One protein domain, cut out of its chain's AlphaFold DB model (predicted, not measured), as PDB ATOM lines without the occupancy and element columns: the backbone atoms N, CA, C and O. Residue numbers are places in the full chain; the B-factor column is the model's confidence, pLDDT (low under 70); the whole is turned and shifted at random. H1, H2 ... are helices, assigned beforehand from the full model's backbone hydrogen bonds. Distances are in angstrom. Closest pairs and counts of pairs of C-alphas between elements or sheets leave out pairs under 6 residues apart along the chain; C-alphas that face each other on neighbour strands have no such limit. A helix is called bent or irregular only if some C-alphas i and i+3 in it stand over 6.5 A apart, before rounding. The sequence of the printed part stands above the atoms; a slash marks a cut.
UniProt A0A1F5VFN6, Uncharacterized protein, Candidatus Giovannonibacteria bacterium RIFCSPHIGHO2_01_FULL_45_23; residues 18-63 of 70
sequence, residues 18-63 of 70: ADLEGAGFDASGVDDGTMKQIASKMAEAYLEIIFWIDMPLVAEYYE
ATOM      1  N   ALA A  18      55.573  21.240 -10.093       98.12
ATOM      2  CA  ALA A  18      55.149  22.172 -11.135       98.12
ATOM      3  C   ALA A  18      53.780  22.806 -10.834       98.12
ATOM      4  O   ALA A  18      53.539  23.937 -11.238       98.12
ATOM      5  N   ASP A  19      52.901  22.125 -10.091       97.56
ATOM      6  CA  ASP A  19      51.628  22.714  -9.659       97.56
ATOM      7  C   ASP A  19      51.852  23.817  -8.612       97.56
ATOM      8  O   ASP A  19      51.172  24.841  -8.633       97.56
ATOM      9  N   LEU A  20      52.838  23.637  -7.721       97.88
ATOM     10  CA  LEU A  20      53.245  24.671  -6.764       97.88
ATOM     11  C   LEU A  20      53.834  25.885  -7.493       97.88
ATOM     12  O   LEU A  20      53.442  27.015  -7.211       97.88
ATOM     13  N   GLU A  21      54.710  25.653  -8.469       98.31
ATOM     14  CA  GLU A  21      55.294  26.714  -9.301       98.31
ATOM     15  C   GLU A  21      54.230  27.435 -10.133       98.31
ATOM     16  O   GLU A  21      54.204  28.664 -10.181       98.31
ATOM     17  N   GLY A  22      53.296  26.690 -10.729       97.94
ATOM     18  CA  GLY A  22      52.154  27.243 -11.459       97.94
ATOM     19  C   GLY A  22      51.226  28.083 -10.575       97.94
ATOM     20  O   GLY A  22      50.611  29.031 -11.060       97.94
ATOM     21  N   ALA A  23      51.169  27.782  -9.276       97.38
ATOM     22  CA  ALA A  23      50.472  28.578  -8.269       97.38
ATOM     23  C   ALA A  23      51.317  29.740  -7.697       97.38
ATOM     24  O   ALA A  23      50.823  30.493  -6.858       97.38
ATOM     25  N   GLY A  24      52.564  29.919  -8.152       98.25
ATOM     26  CA  GLY A  24      53.446  31.026  -7.770       98.25
ATOM     27  C   GLY A  24      54.348  30.762  -6.558       98.25
ATOM     28  O   GLY A  24      54.945  31.705  -6.040       98.25
ATOM     29  N   PHE A  25      54.462  29.515  -6.095       98.12
ATOM     30  CA  PHE A  25      55.372  29.129  -5.013       98.12
ATOM     31  C   PHE A  25      56.738  28.687  -5.554       98.12
ATOM     32  O   PHE A  25      56.824  28.039  -6.593       98.12
ATOM     33  N   ASP A  26      57.811  28.978  -4.817       97.88
ATOM     34  CA  ASP A  26      59.139  28.428  -5.112       97.88
ATOM     35  C   ASP A  26      59.229  26.974  -4.624       97.88
ATOM     36  O   ASP A  26      59.228  26.706  -3.418       97.88
ATOM     37  N   ALA A  27      59.297  26.031  -5.567       97.81
ATOM     38  CA  ALA A  27      59.386  24.601  -5.282       97.81
ATOM     39  C   ALA A  27      60.819  24.042  -5.344       97.81
ATOM     40  O   ALA A  27      61.006  22.835  -5.159       97.81
ATOM     41  N   SER A  28      61.834  24.883  -5.576       97.25
ATOM     42  CA  SER A  28      63.223  24.444  -5.788       97.25
ATOM     43  C   SER A  28      63.818  23.695  -4.587       97.25
ATOM     44  O   SER A  28      64.623  22.781  -4.761       97.25
ATOM     45  N   GLY A  29      63.382  24.040  -3.372       97.31
ATOM     46  CA  GLY A  29      63.785  23.390  -2.121       97.31
ATOM     47  C   GLY A  29      62.831  22.307  -1.608       97.31
ATOM     48  O   GLY A  29      63.046  21.782  -0.518       97.31
ATOM     49  N   VAL A  30      61.760  21.985  -2.338       98.06
ATOM     50  CA  VAL A  30      60.719  21.071  -1.849       98.06
ATOM     51  C   VAL A  30      61.112  19.626  -2.135       98.06
ATOM     52  O   VAL A  30      61.257  19.214  -3.287       98.06
ATOM     53  N   ASP A  31      61.245  18.813  -1.093       98.19
ATOM     54  CA  ASP A  31      61.556  17.389  -1.214       98.19
ATOM     55  C   ASP A  31      60.295  16.506  -1.338       98.19
ATOM     56  O   ASP A  31      59.153  16.962  -1.230       98.19
ATOM     57  N   ASP A  32      60.496  15.214  -1.615       98.12
ATOM     58  CA  ASP A  32      59.382  14.274  -1.802       98.12
ATOM     59  C   ASP A  32      58.602  14.031  -0.499       98.12
ATOM     60  O   ASP A  32      57.397  13.765  -0.530       98.12
ATOM     61  N   GLY A  33      59.267  14.149   0.656       98.19
ATOM     62  CA  GLY A  33      58.632  14.055   1.971       98.19
ATOM     63  C   GLY A  33      57.597  15.159   2.178       98.19
ATOM     64  O   GLY A  33      56.459  14.882   2.564       98.19
ATOM     65  N   THR A  34      57.967  16.392   1.841       98.12
ATOM     66  CA  THR A  34      57.090  17.564   1.888       98.12
ATOM     67  C   THR A  34      55.948  17.423   0.887       98.12
ATOM     68  O   THR A  34      54.784  17.573   1.262       98.12
ATOM     69  N   MET A  35      56.235  17.020  -0.358       97.88
ATOM     70  CA  MET A  35      55.190  16.771  -1.362       97.88
ATOM     71  C   MET A  35      54.179  15.716  -0.905       97.88
ATOM     72  O   MET A  35      52.978  15.877  -1.125       97.88
ATOM     73  N   LYS A  36      54.629  14.657  -0.219       96.94
ATOM     74  CA  LYS A  36      53.736  13.632   0.336       96.94
ATOM     75  C   LYS A  36      52.801  14.200   1.406       96.94
ATOM     76  O   LYS A  36      51.626  13.833   1.439       96.94
ATOM     77  N   GLN A  37      53.297  15.088   2.268       97.00
ATOM     78  CA  GLN A  37      52.468  15.748   3.281       97.00
ATOM     79  C   GLN A  37      51.441  16.688   2.641       97.00
ATOM     80  O   GLN A  37      50.268  16.641   3.011       97.00
ATOM     81  N   ILE A  38      51.855  17.471   1.638       96.31
ATOM     82  CA  ILE A  38      50.962  18.349   0.868       96.31
ATOM     83  C   ILE A  38      49.855  17.524   0.203       96.31
ATOM     84  O   ILE A  38      48.676  17.817   0.391       96.31
ATOM     85  N   ALA A  39      50.212  16.448  -0.504       95.31
ATOM     86  CA  ALA A  39      49.245  15.573  -1.162       95.31
ATOM     87  C   ALA A  39      48.232  14.970  -0.170       95.31
ATOM     88  O   ALA A  39      47.033  14.959  -0.450       95.31
ATOM     89  N   SER A  40      48.692  14.524   1.008       93.25
ATOM     90  CA  SER A  40      47.810  14.018   2.073       93.25
ATOM     91  C   SER A  40      46.830  15.089   2.548       93.25
ATOM     92  O   SER A  40      45.629  14.835   2.623       93.25
ATOM     93  N   LYS A  41      47.318  16.306   2.816       94.62
ATOM     94  CA  LYS A  41      46.479  17.410   3.297       94.62
ATOM     95  C   LYS A  41      45.482  17.898   2.253       94.62
ATOM     96  O   LYS A  41      44.351  18.213   2.607       94.62
ATOM     97  N   MET A  42      45.853  17.904   0.977       93.31
ATOM     98  CA  MET A  42      44.915  18.213  -0.102       93.31
ATOM     99  C   MET A  42      43.813  17.163  -0.229       93.31
ATOM    100  O   MET A  42      42.657  17.523  -0.431       93.31
ATOM    101  N   ALA A  43      44.148  15.875  -0.103       91.19
ATOM    102  CA  ALA A  43      43.150  14.809  -0.126       91.19
ATOM    103  C   ALA A  43      42.160  14.936   1.045       91.19
ATOM    104  O   ALA A  43      40.955  14.817   0.833       91.19
ATOM    105  N   GLU A  44      42.652  15.236   2.252       91.12
ATOM    106  CA  GLU A  44      41.815  15.527   3.424       91.12
ATOM    107  C   GLU A  44      40.899  16.736   3.177       91.12
ATOM    108  O   GLU A  44      39.683  16.616   3.305       91.12
ATOM    109  N   ALA A  45      41.452  17.867   2.730       90.81
ATOM    110  CA  ALA A  45      40.675  19.079   2.466       90.81
ATOM    111  C   ALA A  45      39.597  18.863   1.390       90.81
ATOM    112  O   ALA A  45      38.465  19.322   1.535       90.81
ATOM    113  N   TYR A  46      39.912  18.125   0.321       90.75
ATOM    114  CA  TYR A  46      38.936  17.797  -0.719       90.75
ATOM    115  C   TYR A  46      37.777  16.948  -0.173       90.75
ATOM    116  O   TYR A  46      36.614  17.211  -0.498       90.75
ATOM    117  N   LEU A  47      38.083  15.970   0.692       91.00
ATOM    118  CA  LEU A  47      37.084  15.141   1.373       91.00
ATOM    119  C   LEU A  47      36.172  15.957   2.297       91.00
ATOM    120  O   LEU A  47      34.970  15.700   2.334       91.00
ATOM    121  N   GLU A  48      36.733  16.917   3.030       91.69
ATOM    122  CA  GLU A  48      35.992  17.757   3.978       91.69
ATOM    123  C   GLU A  48      35.096  18.792   3.291       91.69
ATOM    124  O   GLU A  48      34.013  19.088   3.793       91.69
ATOM    125  N   ILE A  49      35.523  19.334   2.147       89.50
ATOM    126  CA  ILE A  49      34.843  20.470   1.518       89.50
ATOM    127  C   ILE A  49      33.770  20.020   0.524       89.50
ATOM    128  O   ILE A  49      32.620  20.441   0.643       89.50
ATOM    129  N   ILE A  50      34.126  19.212  -0.481       91.38
ATOM    130  CA  ILE A  50      33.259  19.064  -1.664       91.38
ATOM    131  C   ILE A  50      33.096  17.636  -2.170       91.38
ATOM    132  O   ILE A  50      32.119  17.355  -2.856       91.38
ATOM    133  N   PHE A  51      33.963  16.698  -1.781       92.69
ATOM    134  CA  PHE A  51      33.911  15.320  -2.279       92.69
ATOM    135  C   PHE A  51      32.515  14.689  -2.180       92.69
ATOM    136  O   PHE A  51      32.018  14.103  -3.142       92.69
ATOM    137  N   TRP A  52      31.871  14.804  -1.015       93.44
ATOM    138  CA  TRP A  52      30.566  14.180  -0.769       93.44
ATOM    139  C   TRP A  52      29.424  14.848  -1.538       93.44
ATOM    140  O   TRP A  52      28.373  14.233  -1.715       93.44
ATOM    141  N   ILE A  53      29.644  16.076  -2.008       93.75
ATOM    142  CA  ILE A  53      28.708  16.852  -2.820       93.75
ATOM    143  C   ILE A  53      28.921  16.533  -4.304       93.75
ATOM    144  O   ILE A  53      27.963  16.194  -4.995       93.75
ATOM    145  N   ASP A  54      30.165  16.558  -4.782       94.62
ATOM    146  CA  ASP A  54      30.486  16.337  -6.195       94.62
ATOM    147  C   ASP A  54      30.287  14.883  -6.618       94.62
ATOM    148  O   ASP A  54      29.794  14.624  -7.714       94.62
ATOM    149  N   MET A  55      30.625  13.914  -5.760       95.25
ATOM    150  CA  MET A  55      30.515  12.490  -6.091       95.25
ATOM    151  C   MET A  55      29.121  12.097  -6.622       95.25
ATOM    152  O   MET A  55      29.063  11.517  -7.709       95.25
ATOM    153  N   PRO A  56      27.996  12.405  -5.942       95.19
ATOM    154  CA  PRO A  56      26.674  12.093  -6.478       95.19
ATOM    155  C   PRO A  56      26.328  12.879  -7.750       95.19
ATOM    156  O   PRO A  56      25.699  12.303  -8.630       95.19
ATOM    157  N   LEU A  57      26.741  14.147  -7.868       96.00
ATOM    158  CA  LEU A  57      26.466  14.973  -9.053       96.00
ATOM    159  C   LEU A  57      27.182  14.428 -10.295       96.00
ATOM    160  O   LEU A  57      26.581  14.278 -11.356       96.00
ATOM    161  N   VAL A  58      28.458  14.066 -10.152       95.88
ATOM    162  CA  VAL A  58      29.250  13.453 -11.223       95.88
ATOM    163  C   VAL A  58      28.715  12.058 -11.554       95.88
ATOM    164  O   VAL A  58      28.618  11.702 -12.726       95.88
ATOM    165  N   ALA A  59      28.320  11.269 -10.551       96.31
ATOM    166  CA  ALA A  59      27.698   9.967 -10.781       96.31
ATOM    167  C   ALA A  59      26.394  10.092 -11.588       96.31
ATOM    168  O   ALA A  59      26.173   9.305 -12.503       96.31
ATOM    169  N   GLU A  60      25.563  11.094 -11.297       96.06
ATOM    170  CA  GLU A  60      24.346  11.386 -12.061       96.06
ATOM    171  C   GLU A  60      24.640  11.872 -13.482       96.06
ATOM    172  O   GLU A  60      23.977  11.420 -14.412       96.06
ATOM    173  N   TYR A  61      25.657  12.720 -13.671       97.25
ATOM    174  CA  TYR A  61      26.108  13.146 -15.002       97.25
ATOM    175  C   TYR A  61      26.497  11.954 -15.892       97.25
ATOM    176  O   TYR A  61      26.205  11.948 -17.084       97.25
ATOM    177  N   TYR A  62      27.113  10.924 -15.306       97.50
ATOM    178  CA  TYR A  62      27.432   9.661 -15.984       97.50
ATOM    179  C   TYR A  62      26.313   8.609 -15.895       97.50
ATOM    180  O   TYR A  62      26.565   7.426 -16.128       97.50
ATOM    181  N   GLU A  63      25.093   9.018 -15.540       97.00
ATOM    182  CA  GLU A  63      23.893   8.173 -15.493       97.00
ATOM    183  C   GLU A  63      24.037   6.926 -14.597       97.00
ATOM    184  O   GLU A  63      23.387   5.895 -14.801       97.00
TER     185      GLU A  63
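AT A GLANCE: This is residues 18 to 63 of the 70 residues of an uncharacterized protein of Candidatus Giovannonibacteria bacterium RIFCSPHIGHO2_01_FULL_45_23 (UniProt A0A1F5VFN6). A long helix, H2, bends into an L of two arms, H2a and H2b, and at the H2a end a loop, residues 23 to 31, hooks back to the short helix H1. No helix or arm packs on another. The printed part has 46 residues with two named helices, H1 then H2, and no named strand, and its class is all helix. It is extended, with a radius of gyration of the C-alphas of 14.8 A, a rod spanning 44 by 19 by 15 A.

IN THESE COORDINATES: H1, residues 18 to 22, begins at C-alpha 18 (55.149, 22.172, -11.135). H2, residues 32 to 61, was assigned as one helix by its hydrogen bonds but is bent: C-alphas 49 and 52 are 7.9 A apart. Arm H2a, residues 32 to 49, is 25.5 A long; arm H2b, residues 52 to 61, is 15.0 A long and ends at C-alpha 61 (26.108, 13.146, -15.002).

HOW THE PARTS SIT: H2a and H2b are about perpendicular, at 77 degrees. H1 is apart from both arms. Every O i to N i+4 pair is within hydrogen-bond range in H1 and H2a, and 4 of 6 in H2b.

THE WHOLE: The C-alphas farthest apart, Gly 29 and Glu 63, are 44.7 A apart. The printed part has no cut, the link from H1 to H2 is short, and no printed residue is under 70 in pLDDT.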